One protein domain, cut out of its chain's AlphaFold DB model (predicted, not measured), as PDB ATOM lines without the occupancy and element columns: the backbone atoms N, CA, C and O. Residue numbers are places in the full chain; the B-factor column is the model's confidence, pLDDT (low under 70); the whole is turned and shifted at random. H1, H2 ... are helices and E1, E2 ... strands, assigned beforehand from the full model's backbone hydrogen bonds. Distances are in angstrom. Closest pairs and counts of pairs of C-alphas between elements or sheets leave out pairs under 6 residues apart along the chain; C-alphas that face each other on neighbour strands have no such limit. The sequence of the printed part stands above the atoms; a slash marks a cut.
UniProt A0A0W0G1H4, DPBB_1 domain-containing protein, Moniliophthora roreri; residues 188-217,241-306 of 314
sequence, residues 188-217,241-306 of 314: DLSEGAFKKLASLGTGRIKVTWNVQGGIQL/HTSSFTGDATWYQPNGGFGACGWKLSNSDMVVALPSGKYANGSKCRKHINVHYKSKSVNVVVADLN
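Overview. This is residues 188 to 217 and 241 to 306 of the 314 residues of the protein "DPBB_1 domain-containing protein" of Moniliophthora roreri (UniProt A0A0W0G1H4). The printed part is a small closed barrel of six strands, its ring running E1, E3, E2, E5, E6, E4 and back to E1. The short helix H1 covers one end of the barrel from outside, and the one-turn helix H2 sits outside the opposite end, by the ends of E4 and E6; a long loop, residues 253 to 270, swings outward between E3 and E4. The 96 printed residues hold two named helices and six named strands, in the order E1, H1, E2, E3, E4, H2, E5, E6, and the barrel is mixed, with parallel and antiparallel neighbours. The class is mixed, helices and strands, with 39 residues in named strands and 11 in named helices. The whole is compact, with a radius of gyration of the C-alphas of 12.2 A, and rounded, with spans of 32 by 30 by 27 A.

Arrangement. E1, residues 188 to 190, is parallel to E3, residues 245 to 252, and N 189 and O 250 are 2.9 A apart, within hydrogen-bond range. E3 bends by 59 degrees at residue 248, and its pairing is staggered: residues 250 to 252 pair with E1, residues 245 to 249 with E2, residues 205 to 212. E3 and E2 are antiparallel, with N 249 and O 205 at 2.7 A and N 209 and O 245 at 2.8 A. On the other side of E2 lies E5, residues 288 to 293, antiparallel to it at 152 degrees, with N 292 and O 208 at 2.8 A. E5 and E6, residues 296 to 305, form an antiparallel hairpin at 133 degrees, with N 289 and O 300 at 2.8 A. E6 bends by 69 degrees at residue 302; its residues 296 to 301 pair with E5 and its residues 301 to 305 with E4, residues 271 to 274. E6 and E4 are parallel, with N 272 and O 301 at 3.0 A. E4 and E1 close the ring, antiparallel at 165 degrees, with N 273 and O 188 at 2.8 A. H1, residues 191 to 197, is on the barrel and outside it, over none of its strands, at a height over the sheet of 6.7 A. Its closest C-alphas to E6 are those of Leu 197 and Lys 296, 5.9 A apart, and to E3 those of Glu 191 and Trp 251, 5.7 A apart. H2, residues 276 to 279, is on the barrel too, outside it and over none of its strands, at a height of 6.2 A; its closest C-alphas to E6 are those of Tyr 279 and Leu 305, 6.2 A apart. H1 and H2 are apart. In H1, 1 of 3 O i to N i+4 pairs and 2 of 4 O i to N i+3 pairs are within hydrogen-bond range; H2 is too short for an O i to N i+4 pair.

Along the chain. E1 begins at C-alpha 188, (25.259, 2.925, -30.803), and H1 follows it over a tight link. E2 measures 21.3 A from first to last C-alpha and starts at C-alpha 205, (22.314, 12.394, -27.304). E3 measures 20.2 A. The short E4 and H2 are joined by a tight link of one residue. E5 measures 16.5 A, and E6, the longest strand, 23.9 A, ending at C-alpha 305, (29.492, -2.711, -36.287).

Size, cuts and confidence. The two C-alphas farthest apart are those of Gly 201 and Leu 217, at 33.4 A. Residues 218 to 240 are not printed, and C-alphas 217 and 241 are 17.8 A apart across this cut, which lies between E2 and E3. The link from E3 to E4, 18 residues, is long. The mean pLDDT of the printed part is 77.6; 14 residues are under 70, among them residues 212 to 217 and 241 to 243 beside the cut.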
ATOM      1  N   ASP A 188      26.318   3.569 -31.583       83.69
ATOM      2  CA  ASP A 188      25.259   2.925 -30.803       83.69
ATOM      3  C   ASP A 188      25.837   2.285 -29.549       83.69
ATOM      4  O   ASP A 188      26.721   1.435 -29.607       83.69
ATOM      5  N   LEU A 189      25.352   2.710 -28.387       79.50
ATOM      6  CA  LEU A 189      25.755   2.160 -27.097       79.50
ATOM      7  C   LEU A 189      24.824   1.013 -26.711       79.50
ATOM      8  O   LEU A 189      23.627   1.053 -26.981       79.50
ATOM      9  N   SER A 190      25.314   0.001 -26.008       79.94
ATOM     10  CA  SER A 190      24.384  -0.911 -25.340       79.94
ATOM     11  C   SER A 190      23.472  -0.143 -24.374       79.94
ATOM     12  O   SER A 190      23.827   0.923 -23.857       79.94
ATOM     13  N   GLU A 191      22.305  -0.708 -24.066       81.00
ATOM     14  CA  GLU A 191      21.403  -0.160 -23.048       81.00
ATOM     15  C   GLU A 191      22.132   0.148 -21.721       81.00
ATOM     16  O   GLU A 191      21.953   1.225 -21.140       81.00
ATOM     17  N   GLY A 192      22.985  -0.773 -21.255       72.88
ATOM     18  CA  GLY A 192      23.801  -0.606 -20.050       72.88
ATOM     19  C   GLY A 192      24.760   0.585 -20.125       72.88
ATOM     20  O   GLY A 192      24.827   1.380 -19.183       72.88
ATOM     21  N   ALA A 193      25.448   0.754 -21.258       71.88
ATOM     22  CA  ALA A 193      26.370   1.863 -21.478       71.88
ATOM     23  C   ALA A 193      25.643   3.210 -21.595       71.88
ATOM     24  O   ALA A 193      26.032   4.184 -20.945       71.88
ATOM     25  N   PHE A 194      24.545   3.266 -22.351       77.62
ATOM     26  CA  PHE A 194      23.770   4.490 -22.542       77.62
ATOM     27  C   PHE A 194      23.194   5.018 -21.223       77.62
ATOM     28  O   PHE A 194      23.266   6.220 -20.953       77.62
ATOM     29  N   LYS A 195      22.702   4.123 -20.350       83.62
ATOM     30  CA  LYS A 195      22.164   4.477 -19.023       83.62
ATOM     31  C   LYS A 195      23.167   5.187 -18.116       83.62
ATOM     32  O   LYS A 195      22.751   5.913 -17.211       83.62
ATOM     33  N   LYS A 196      24.478   5.024 -18.342       85.31
ATOM     34  CA  LYS A 196      25.498   5.794 -17.611       85.31
ATOM     35  C   LYS A 196      25.492   7.271 -18.005       85.31
ATOM     36  O   LYS A 196      25.770   8.117 -17.161       85.31
ATOM     37  N   LEU A 197      25.116   7.596 -19.241       69.25
ATOM     38  CA  LEU A 197      25.103   8.959 -19.772       69.25
ATOM     39  C   LEU A 197      23.723   9.623 -19.622       69.25
ATOM     40  O   LEU A 197      23.620  10.721 -19.061       69.25
ATOM     41  N   ALA A 198      22.653   8.956 -20.056       76.81
ATOM     42  CA  ALA A 198      21.301   9.517 -20.123       76.81
ATOM     43  C   ALA A 198      20.205   8.472 -19.837       76.81
ATOM     44  O   ALA A 198      20.455   7.271 -19.814       76.81
ATOM     45  N   SER A 199      18.969   8.927 -19.607       79.94
ATOM     46  CA  SER A 199      17.815   8.022 -19.515       79.94
ATOM     47  C   SER A 199      17.439   7.507 -20.906       79.94
ATOM     48  O   SER A 199      17.488   8.268 -21.870       79.94
ATOM     49  N   LEU A 200      16.997   6.249 -21.020       65.56
ATOM     50  CA  LEU A 200      16.634   5.651 -22.317       65.56
ATOM     51  C   LEU A 200      15.567   6.451 -23.081       65.56
ATOM     52  O   LEU A 200      15.617   6.525 -24.304       65.56
ATOM     53  N   GLY A 201      14.640   7.098 -22.364       66.50
ATOM     54  CA  GLY A 201      13.609   7.961 -22.951       66.50
ATOM     55  C   GLY A 201      14.146   9.235 -23.615       66.50
ATOM     56  O   GLY A 201      13.406   9.895 -24.332       66.50
ATOM     57  N   THR A 202      15.426   9.569 -23.412       67.12
ATOM     58  CA  THR A 202      16.108  10.638 -24.161       67.12
ATOM     59  C   THR A 202      16.317  10.237 -25.626       67.12
ATOM     60  O   THR A 202      16.359  11.101 -26.497       67.12
ATOM     61  N   GLY A 203      16.429   8.934 -25.914       72.06
ATOM     62  CA  GLY A 203      16.639   8.397 -27.257       72.06
ATOM     63  C   GLY A 203      18.042   8.679 -27.784       72.06
ATOM     64  O   GLY A 203      18.912   7.816 -27.714       72.06
ATOM     65  N   ARG A 204      18.260   9.899 -28.284       76.00
ATOM     66  CA  ARG A 204      19.500  10.341 -28.930       76.00
ATOM     67  C   ARG A 204      20.173  11.453 -28.128       76.00
ATOM     68  O   ARG A 204      19.518  12.395 -27.686       76.00
ATOM     69  N   ILE A 205      21.492  11.371 -27.966       67.81
ATOM     70  CA  ILE A 205      22.314  12.394 -27.304       67.81
ATOM     71  C   ILE A 205      23.526  12.747 -28.161       67.81
ATOM     72  O   ILE A 205      24.103  11.878 -28.794       67.81
ATOM     73  N   LYS A 206      23.961  14.007 -28.159       80.19
ATOM     74  CA  LYS A 206      25.202  14.401 -28.840       80.19
ATOM     75  C   LYS A 206      26.403  14.126 -27.937       80.19
ATOM     76  O   LYS A 206      26.437  14.628 -26.814       80.19
ATOM     77  N   VAL A 207      27.376  13.358 -28.416       75.06
ATOM     78  CA  VAL A 207      28.535  12.897 -27.639       75.06
ATOM     79  C   VAL A 207      29.853  13.244 -28.320       75.06
ATOM     80  O   VAL A 207      29.912  13.509 -29.521       75.06
ATOM     81  N   THR A 208      30.927  13.227 -27.540       82.50
ATOM     82  CA  THR A 208      32.301  13.243 -28.055       82.50
ATOM     83  C   THR A 208      33.015  11.976 -27.611       82.50
ATOM     84  O   THR A 208      32.873  11.576 -26.458       82.50
ATOM     85  N   TRP A 209      33.758  11.324 -28.500       83.75
ATOM     86  CA  TRP A 209      34.388  10.038 -28.210       83.75
ATOM     87  C   TRP A 209      35.733   9.859 -28.916       83.75
ATOM     88  O   TRP A 209      36.012  10.496 -29.928       83.75
ATOM     89  N   ASN A 210      36.591   9.000 -28.365       79.62
ATOM     90  CA  ASN A 210      37.911   8.697 -28.926       79.62
ATOM     91  C   ASN A 210      38.296   7.232 -28.693       79.62
ATOM     92  O   ASN A 210      37.968   6.654 -27.655       79.62
ATOM     93  N   VAL A 211      39.005   6.635 -29.657       73.88
ATOM     94  CA  VAL A 211      39.512   5.262 -29.525       73.88
ATOM     95  C   VAL A 211      40.815   5.289 -28.742       73.88
ATOM     96  O   VAL A 211      41.795   5.912 -29.166       73.88
ATOM     97  N   GLN A 212      40.847   4.573 -27.624       66.75
ATOM     98  CA  GLN A 212      42.072   4.358 -26.869       66.75
ATOM     99  C   GLN A 212      42.825   3.170 -27.488       66.75
ATOM    100  O   GLN A 212      42.268   2.086 -27.692       66.75
ATOM    101  N   GLY A 213      44.105   3.358 -27.826       47.72
ATOM    102  CA  GLY A 213      44.997   2.218 -28.049       47.72
ATOM    103  C   GLY A 213      45.085   1.424 -26.741       47.72
ATOM    104  O   GLY A 213      45.371   2.026 -25.717       47.72
ATOM    105  N   GLY A 214      44.748   0.124 -26.757       40.94
ATOM    106  CA  GLY A 214      44.648  -0.728 -25.546       40.94
ATOM    107  C   GLY A 214      45.922  -0.741 -24.684       40.94
ATOM    108  O   GLY A 214      46.967  -0.309 -25.149       40.94
ATOM    109  N   ILE A 215      45.959  -1.227 -23.443       35.00
ATOM    110  CA  ILE A 215      45.052  -1.995 -22.568       35.00
ATOM    111  C   ILE A 215      44.989  -1.234 -21.230       35.00
ATOM    112  O   ILE A 215      46.023  -0.736 -20.795       35.00
ATOM    113  N   GLN A 216      43.849  -1.223 -20.532       35.69
ATOM    114  CA  GLN A 216      43.867  -1.018 -19.081       35.69
ATOM    115  C   GLN A 216      43.403  -2.304 -18.396       35.69
ATOM    116  O   GLN A 216      42.213  -2.588 -18.314       35.69
ATOM    117  N   LEU A 217      44.372  -3.100 -17.944       37.94
ATOM    118  CA  LEU A 217      44.187  -3.944 -16.774       37.94
ATOM    119  C   LEU A 217      44.418  -3.007 -15.588       37.94
ATOM    120  O   LEU A 217      45.562  -2.753 -15.221       37.94
ATOM    121  N   HIS A 241      45.969   9.826 -27.655       46.31
ATOM    122  CA  HIS A 241      44.579   9.815 -28.066       46.31
ATOM    123  C   HIS A 241      44.565   9.870 -29.589       46.31
ATOM    124  O   HIS A 241      45.136  10.771 -30.206       46.31
ATOM    125  N   THR A 242      43.917   8.885 -30.204       57.69
ATOM    126  CA  THR A 242      43.502   9.043 -31.594       57.69
ATOM    127  C   THR A 242      42.501  10.196 -31.687       57.69
ATOM    128  O   THR A 242      41.931  10.618 -30.677       57.69
ATOM    129  N   SER A 243      42.321  10.730 -32.896       68.06
ATOM    130  CA  SER A 243      41.423  11.846 -33.195       68.06
ATOM    131  C   SER A 243      40.099  11.750 -32.429       68.06
ATOM    132  O   SER A 243      39.443  10.712 -32.443       68.06
ATOM    133  N   SER A 244      39.714  12.837 -31.763       79.88
ATOM    134  CA  SER A 244      38.409  12.943 -31.111       79.88
ATOM    135  C   SER A 244      37.313  13.118 -32.163       79.88
ATOM    136  O   SER A 244      37.494  13.849 -33.140       79.88
ATOM    137  N   PHE A 245      36.178  12.454 -31.966       82.94
ATOM    138  CA  PHE A 245      35.024  12.509 -32.854       82.94
ATOM    139  C   PHE A 245      33.819  13.070 -32.111       82.94
ATOM    140  O   PHE A 245      33.601  12.756 -30.945       82.94
ATOM    141  N   THR A 246      33.008  13.863 -32.804       83.19
ATOM    142  CA  THR A 246      31.715  14.335 -32.303       83.19
ATOM    143  C   THR A 246      30.623  13.816 -33.223       83.19
ATOM    144  O   THR A 246      30.727  13.945 -34.446       83.19
ATOM    145  N   GLY A 247      29.591  13.233 -32.624       81.00
ATOM    146  CA  GLY A 247      28.459  12.631 -33.316       81.00
ATOM    147  C   GLY A 247      27.288  12.429 -32.367       81.00
ATOM    148  O   GLY A 247      27.342  12.811 -31.192       81.00
ATOM    149  N   ASP A 248      26.219  11.853 -32.883       83.06
ATOM    150  CA  ASP A 248      25.075  11.445 -32.088       83.06
ATOM    151  C   ASP A 248      25.269  10.011 -31.571       83.06
ATOM    152  O   ASP A 248      25.853   9.156 -32.230       83.06
ATOM    153  N   ALA A 249      24.806   9.753 -30.353       79.31
ATOM    154  CA  ALA A 249      24.746   8.427 -29.769       79.31
ATOM    155  C   ALA A 249      23.301   8.028 -29.493       79.31
ATOM    156  O   ALA A 249      22.533   8.789 -28.890       79.31
ATOM    157  N   THR A 250      22.969   6.811 -29.900       82.38
ATOM    158  CA  THR A 250      21.728   6.101 -29.581       82.38
ATOM    159  C   THR A 250      22.058   4.810 -28.834       82.38
ATOM    160  O   THR A 250      23.178   4.647 -28.331       82.38
ATOM    161  N   TRP A 251      21.068   3.938 -28.639       81.62
ATOM    162  CA  TRP A 251      21.275   2.690 -27.925       81.62
ATOM    163  C   TRP A 251      20.552   1.505 -28.548       81.62
ATOM    164  O   TRP A 251      19.518   1.661 -29.195       81.62
ATOM    165  N   TYR A 252      21.081   0.311 -28.285       74.31
ATOM    166  CA  TYR A 252      20.530  -0.957 -28.754       74.31
ATOM    167  C   TYR A 252      20.521  -2.031 -27.656       74.31
ATOM    168  O   TYR A 252      21.186  -1.915 -26.620       74.31
ATOM    169  N   GLN A 253      19.738  -3.087 -27.888       80.94
ATOM    170  CA  GLN A 253      19.647  -4.264 -27.022       80.94
ATOM    171  C   GLN A 253      20.211  -5.486 -27.753       80.94
ATOM    172  O   GLN A 253      19.521  -6.041 -28.611       80.94
ATOM    173  N   PRO A 254      21.431  -5.938 -27.415       73.00
ATOM    174  CA  PRO A 254      22.004  -7.139 -28.013       73.00
ATOM    175  C   PRO A 254      21.182  -8.416 -27.776       73.00
ATOM    176  O   PRO A 254      21.253  -9.344 -28.574       73.00
ATOM    177  N   ASN A 255      20.405  -8.493 -26.689       75.25
ATOM    178  CA  ASN A 255      19.483  -9.590 -26.365       75.25
ATOM    179  C   ASN A 255      20.102 -11.003 -26.423       75.25
ATOM    180  O   ASN A 255      19.425 -11.977 -26.752       75.25
ATOM    181  N   GLY A 256      21.388 -11.144 -26.083       70.94
ATOM    182  CA  GLY A 256      22.084 -12.431 -26.160       70.94
ATOM    183  C   GLY A 256      22.589 -12.786 -27.562       70.94
ATOM    184  O   GLY A 256      23.054 -13.910 -27.746       70.94
ATOM    185  N   GLY A 257      22.477 -11.882 -28.537       70.44
ATOM    186  CA  GLY A 257      23.026 -12.024 -29.882       70.44
ATOM    187  C   GLY A 257      24.548 -11.891 -29.918       70.44
ATOM    188  O   GLY A 257      25.183 -11.531 -28.927       70.44
ATOM    189  N   PHE A 258      25.137 -12.205 -31.067       77.44
ATOM    190  CA  PHE A 258      26.556 -11.980 -31.324       77.44
ATOM    191  C   PHE A 258      26.720 -10.626 -32.013       77.44
ATOM    192  O   PHE A 258      26.027 -10.369 -32.992       77.44
ATOM    193  N   GLY A 259      27.608  -9.772 -31.498       79.00
ATOM    194  CA  GLY A 259      28.015  -8.564 -32.224       79.00
ATOM    195  C   GLY A 259      28.991  -8.910 -33.352       79.00
ATOM    196  O   GLY A 259      29.597  -9.987 -33.331       79.00
ATOM    197  N   ALA A 260      29.214  -7.988 -34.291       83.44
ATOM    198  CA  ALA A 260      30.116  -8.168 -35.436       83.44
ATOM    199  C   ALA A 260      31.553  -8.569 -35.046       83.44
ATOM    200  O   ALA A 260      32.288  -9.151 -35.835       83.44
ATOM    201  N   CYS A 261      31.973  -8.308 -33.804       84.50
ATOM    202  CA  CYS A 261      33.264  -8.765 -33.300       84.50
ATOM    203  C   CYS A 261      33.306 -10.240 -32.836       84.50
ATOM    204  O   CYS A 261      34.337 -10.698 -32.332       84.50
ATOM    205  N   GLY A 262      32.211 -10.989 -32.992       84.81
ATOM    206  CA  GLY A 262      32.185 -12.449 -32.887       84.81
ATOM    207  C   GLY A 262      32.023 -13.016 -31.475       84.81
ATOM    208  O   GLY A 262      32.334 -14.186 -31.256       84.81
ATOM    209  N   TRP A 263      31.547 -12.234 -30.499       82.31
ATOM    210  CA  TRP A 263      31.187 -12.766 -29.177       82.31
ATOM    211  C   TRP A 263      29.762 -12.410 -28.771       82.31
ATOM    212  O   TRP A 263      29.180 -11.436 -29.244       82.31
ATOM    213  N   LYS A 264      29.212 -13.244 -27.886       84.06
ATOM    214  CA  LYS A 264      27.857 -13.110 -27.365       84.06
ATOM    215  C   LYS A 264      27.763 -11.906 -26.431       84.06
ATOM    216  O   LYS A 264      28.586 -11.777 -25.529       84.06
ATOM    217  N   LEU A 265      26.744 -11.081 -26.633       79.75
ATOM    218  CA  LEU A 265      26.524  -9.827 -25.926       79.75
ATOM    219  C   LEU A 265      25.246  -9.855 -25.088       79.75
ATOM    220  O   LEU A 265      24.230 -10.428 -25.480       79.75
ATOM    221  N   SER A 266      25.276  -9.179 -23.946       83.38
ATOM    222  CA  SER A 266      24.129  -8.932 -23.076       83.38
ATOM    223  C   SER A 266      23.719  -7.455 -23.087       83.38
ATOM    224  O   SER A 266      24.521  -6.570 -23.378       83.38
ATOM    225  N   ASN A 267      22.474  -7.160 -22.702       74.62
ATOM    226  CA  ASN A 267      21.989  -5.774 -22.594       74.62
ATOM    227  C   ASN A 267      22.718  -4.965 -21.507       74.62
ATOM    228  O   ASN A 267      22.690  -3.734 -21.534       74.62
ATOM    229  N   SER A 268      23.365  -5.644 -20.557       82.94
ATOM    230  CA  SER A 268      24.163  -5.028 -19.495       82.94
ATOM    231  C   SER A 268      25.633  -4.824 -19.854       82.94
ATOM    232  O   SER A 268      26.327  -4.139 -19.104       82.94
ATOM    233  N   ASP A 269      26.117  -5.393 -20.962       85.94
ATOM    234  CA  ASP A 269      27.528  -5.275 -21.338       85.94
ATOM    235  C   ASP A 269      27.869  -3.825 -21.667       85.94
ATOM    236  O   ASP A 269      27.074  -3.126 -22.284       85.94
ATOM    237  N   MET A 270      29.060  -3.359 -21.300       89.50
ATOM    238  CA  MET A 270      29.507  -1.989 -21.578       89.50
ATOM    239  C   MET A 270      30.137  -1.913 -22.969       89.50
ATOM    240  O   MET A 270      31.360  -1.867 -23.106       89.50
ATOM    241  N   VAL A 271      29.303  -1.957 -24.007       91.00
ATOM    242  CA  VAL A 271      29.758  -2.086 -25.396       91.00
ATOM    243  C   VAL A 271      29.223  -0.995 -26.311       91.00
ATOM    244  O   VAL A 271      28.247  -0.311 -25.995       91.00
ATOM    245  N   VAL A 272      29.901  -0.835 -27.445       90.69
ATOM    246  CA  VAL A 272      29.564   0.124 -28.495       90.69
ATOM    247  C   VAL A 272      29.646  -0.519 -29.877       90.69
ATOM    248  O   VAL A 272      30.549  -1.321 -30.153       90.69
ATOM    249  N   ALA A 273      28.723  -0.115 -30.741       88.62
ATOM    250  CA  ALA A 273      28.747  -0.334 -32.171       88.62
ATOM    251  C   ALA A 273      29.318   0.912 -32.866       88.62
ATOM    252  O   ALA A 273      28.833   2.030 -32.659       88.62
ATOM    253  N   LEU A 274      30.368   0.731 -33.669       86.50
ATOM    254  CA  LEU A 274      31.016   1.825 -34.403       86.50
ATOM    255  C   LEU A 274      30.544   1.897 -35.854       86.50
ATOM    256  O   LEU A 274      30.351   0.843 -36.447       86.50
ATOM    257  N   PRO A 275      30.459   3.086 -36.474       79.62
ATOM    258  CA  PRO A 275      30.176   3.190 -37.904       79.62
ATOM    259  C   PRO A 275      31.332   2.586 -38.715       79.62
ATOM    260  O   PRO A 275      32.484   2.633 -38.269       79.62
ATOM    261  N   SER A 276      31.052   2.045 -39.902       75.12
ATOM    262  CA  SER A 276      31.997   1.260 -40.719       75.12
ATOM    263  C   SER A 276      33.397   1.866 -40.849       75.12
ATOM    264  O   SER A 276      34.397   1.210 -40.541       75.12
ATOM    265  N   GLY A 277      33.490   3.155 -41.191       75.88
ATOM    266  CA  GLY A 277      34.764   3.861 -41.349       75.88
ATOM    267  C   GLY A 277      35.599   3.940 -40.064       75.88
ATOM    268  O   GLY A 277      36.820   4.083 -40.121       75.88
ATOM    269  N   LYS A 278      34.966   3.830 -38.892       83.94
ATOM    270  CA  LYS A 278      35.634   3.818 -37.581       83.94
ATOM    271  C   LYS A 278      35.827   2.408 -37.045       83.94
ATOM    272  O   LYS A 278      36.818   2.165 -36.364       83.94
ATOM    273  N   TYR A 279      34.910   1.500 -37.367       80.62
ATOM    274  CA  TYR A 279      35.020   0.074 -37.093       80.62
ATOM    275  C   TYR A 279      36.226  -0.544 -37.818       80.62
ATOM    276  O   TYR A 279      36.914  -1.400 -37.254       80.62
ATOM    277  N   ALA A 280      36.529  -0.033 -39.021       82.69
ATOM    278  CA  ALA A 280      37.707  -0.355 -39.821       82.69
ATOM    279  C   ALA A 280      37.884  -1.872 -39.995       82.69
ATOM    280  O   ALA A 280      38.906  -2.436 -39.590       82.69
ATOM    281  N   ASN A 281      36.852  -2.518 -40.550       77.25
ATOM    282  CA  ASN A 281      36.787  -3.958 -40.833       77.25
ATOM    283  C   ASN A 281      37.170  -4.826 -39.623       77.25
ATOM    284  O   ASN A 281      37.984  -5.742 -39.723       77.25
ATOM    285  N   GLY A 282      36.653  -4.478 -38.440       78.94
ATOM    286  CA  GLY A 282      36.872  -5.227 -37.203       78.94
ATOM    287  C   GLY A 282      38.224  -4.989 -36.529       78.94
ATOM    288  O   GLY A 282      38.444  -5.464 -35.415       78.94
ATOM    289  N   SER A 283      39.123  -4.189 -37.115       82.38
ATOM    290  CA  SER A 283      40.425  -3.882 -36.494       82.38
ATOM    291  C   SER A 283      40.307  -3.156 -35.145       82.38
ATOM    292  O   SER A 283      41.265  -3.123 -34.365       82.38
ATOM    293  N   LYS A 284      39.137  -2.574 -34.850       84.38
ATOM    294  CA  LYS A 284      38.829  -1.941 -33.561       84.38
ATOM    295  C   LYS A 284      38.140  -2.855 -32.556       84.38
ATOM    296  O   LYS A 284      37.949  -2.421 -31.425       84.38
ATOM    297  N   CYS A 285      37.814  -4.096 -32.904       86.38
ATOM    298  CA  CYS A 285      37.212  -5.033 -31.961       86.38
ATOM    299  C   CYS A 285      38.050  -5.168 -30.686       86.38
ATOM    300  O   CYS A 285      39.281  -5.236 -30.729       86.38
ATOM    301  N   ARG A 286      37.362  -5.202 -29.538       86.50
ATOM    302  CA  ARG A 286      37.958  -5.270 -28.190       86.50
ATOM    303  C   ARG A 286      38.782  -4.042 -27.785       86.50
ATOM    304  O   ARG A 286      39.413  -4.058 -26.732       86.50
ATOM    305  N   LYS A 287      38.807  -2.974 -28.588       86.69
ATOM    306  CA  LYS A 287      39.391  -1.694 -28.167       86.69
ATOM    307  C   LYS A 287      38.406  -0.943 -27.282       86.69
ATOM    308  O   LYS A 287      37.195  -1.062 -27.452       86.69
ATOM    309  N   HIS A 288      38.953  -0.172 -26.354       85.50
ATOM    310  CA  HIS A 288      38.172   0.664 -25.458       85.50
ATOM    311  C   HIS A 288      37.987   2.055 -26.057       85.50
ATOM    312  O   HIS A 288      38.865   2.589 -26.743       85.50
ATOM    313  N   ILE A 289      36.829   2.641 -25.786       85.06
ATOM    314  CA  ILE A 289      36.451   3.982 -26.210       85.06
ATOM    315  C   ILE A 289      35.935   4.720 -24.996       85.06
ATOM    316  O   ILE A 289      35.135   4.183 -24.230       85.06
ATOM    317  N   ASN A 290      36.377   5.964 -24.842       83.06
ATOM    318  CA  ASN A 290      35.763   6.872 -23.890       83.06
ATOM    319  C   ASN A 290      34.702   7.702 -24.611       83.06
ATOM    320  O   ASN A 290      34.996   8.310 -25.642       83.06
ATOM    321  N   VAL A 291      33.481   7.697 -24.082       82.00
ATOM    322  CA  VAL A 291      32.347   8.459 -24.601       82.00
ATOM    323  C   VAL A 291      31.934   9.487 -23.561       82.00
ATOM    324  O   VAL A 291      31.580   9.141 -22.435       82.00
ATOM    325  N   HIS A 292      31.946  10.753 -23.959       80.75
ATOM    326  CA  HIS A 292      31.665  11.903 -23.114       80.75
ATOM    327  C   HIS A 292      30.327  12.548 -23.489       80.75
ATOM    328  O   HIS A 292      30.062  12.843 -24.658       80.75
ATOM    329  N   TYR A 293      29.505  12.822 -22.476       84.81
ATOM    330  CA  TYR A 293      28.252  13.565 -22.590       84.81
ATOM    331  C   TYR A 293      28.077  14.498 -21.390       84.81
ATOM    332  O   TYR A 293      27.870  14.047 -20.260       84.81
ATOM    333  N   LYS A 294      28.107  15.815 -21.634       88.38
ATOM    334  CA  LYS A 294      28.075  16.842 -20.576       88.38
ATOM    335  C   LYS A 294      29.186  16.573 -19.543       88.38
ATOM    336  O   LYS A 294      30.341  16.466 -19.929       88.38
ATOM    337  N   SER A 295      28.853  16.448 -18.258       80.38
ATOM    338  CA  SER A 295      29.794  16.134 -17.173       80.38
ATOM    339  C   SER A 295      30.002  14.633 -16.937       80.38
ATOM    340  O   SER A 295      30.644  14.250 -15.961       80.38
ATOM    341  N   LYS A 296      29.436  13.766 -17.785       73.94
ATOM    342  CA  LYS A 296      29.496  12.310 -17.633       73.94
ATOM    343  C   LYS A 296      30.368  11.683 -18.707       73.94
ATOM    344  O   LYS A 296      30.408  12.159 -19.840       73.94
ATOM    345  N   SER A 297      31.006  10.576 -18.346       81.75
ATOM    346  CA  SER A 297      31.829   9.787 -19.257       81.75
ATOM    347  C   SER A 297      31.600   8.302 -19.015       81.75
ATOM    348  O   SER A 297      31.279   7.898 -17.896       81.75
ATOM    349  N   VAL A 298      31.766   7.490 -20.052       81.88
ATOM    350  CA  VAL A 298      31.674   6.035 -19.958       81.88
ATOM    351  C   VAL A 298      32.754   5.394 -20.819       81.88
ATOM    352  O   VAL A 298      32.977   5.805 -21.957       81.88
ATOM    353  N   ASN A 299      33.434   4.392 -20.264       85.56
ATOM    354  CA  ASN A 299      34.353   3.552 -21.015       85.56
ATOM    355  C   ASN A 299      33.596   2.319 -21.524       85.56
ATOM    356  O   ASN A 299      32.895   1.659 -20.756       85.56
ATOM    357  N   VAL A 300      33.702   2.054 -22.821       86.56
ATOM    358  CA  VAL A 300      32.982   0.980 -23.510       86.56
ATOM    359  C   VAL A 300      33.919   0.226 -24.438       86.56
ATOM    360  O   VAL A 300      34.893   0.785 -24.941       86.56
ATOM    361  N   VAL A 301      33.613  -1.042 -24.687       90.19
ATOM    362  CA  VAL A 301      34.378  -1.905 -25.588       90.19
ATOM    363  C   VAL A 301      33.694  -1.966 -26.949       90.19
ATOM    364  O   VAL A 301      32.495  -2.220 -27.040       90.19
ATOM    365  N   VAL A 302      34.454  -1.772 -28.026       89.88
ATOM    366  CA  VAL A 302      33.949  -1.982 -29.390       89.88
ATOM    367  C   VAL A 302      33.628  -3.456 -29.567       89.88
ATOM    368  O   VAL A 302      34.539  -4.290 -29.547       89.88
ATOM    369  N   ALA A 303      32.348  -3.758 -29.742       89.00
ATOM    370  CA  ALA A 303      31.851  -5.124 -29.859       89.00
ATOM    371  C   ALA A 303      31.070  -5.383 -31.140       89.00
ATOM    372  O   ALA A 303      30.827  -6.539 -31.491       89.00
ATOM    373  N   ASP A 304      30.678  -4.315 -31.819       87.75
ATOM    374  CA  ASP A 304      29.757  -4.411 -32.927       87.75
ATOM    375  C   ASP A 304      30.079  -3.382 -34.008       87.75
ATOM    376  O   ASP A 304      30.772  -2.380 -33.780       87.75
ATOM    377  N   LEU A 305      29.572  -3.661 -35.197       80.31
ATOM    378  CA  LEU A 305      29.492  -2.711 -36.287       80.31
ATOM    379  C   LEU A 305      28.124  -2.053 -36.152       80.31
ATOM    380  O   LEU A 305      27.112  -2.741 -36.032       80.31
ATOM    381  N   ASN A 306      28.084  -0.723 -36.132       74.94
ATOM    382  CA  ASN A 306      26.826  -0.010 -36.260       74.94
ATOM    383  C   ASN A 306      26.348  -0.226 -37.696       74.94
ATOM    384  O   ASN A 306      26.654   0.562 -38.585       74.94
TER     385      ASN A 306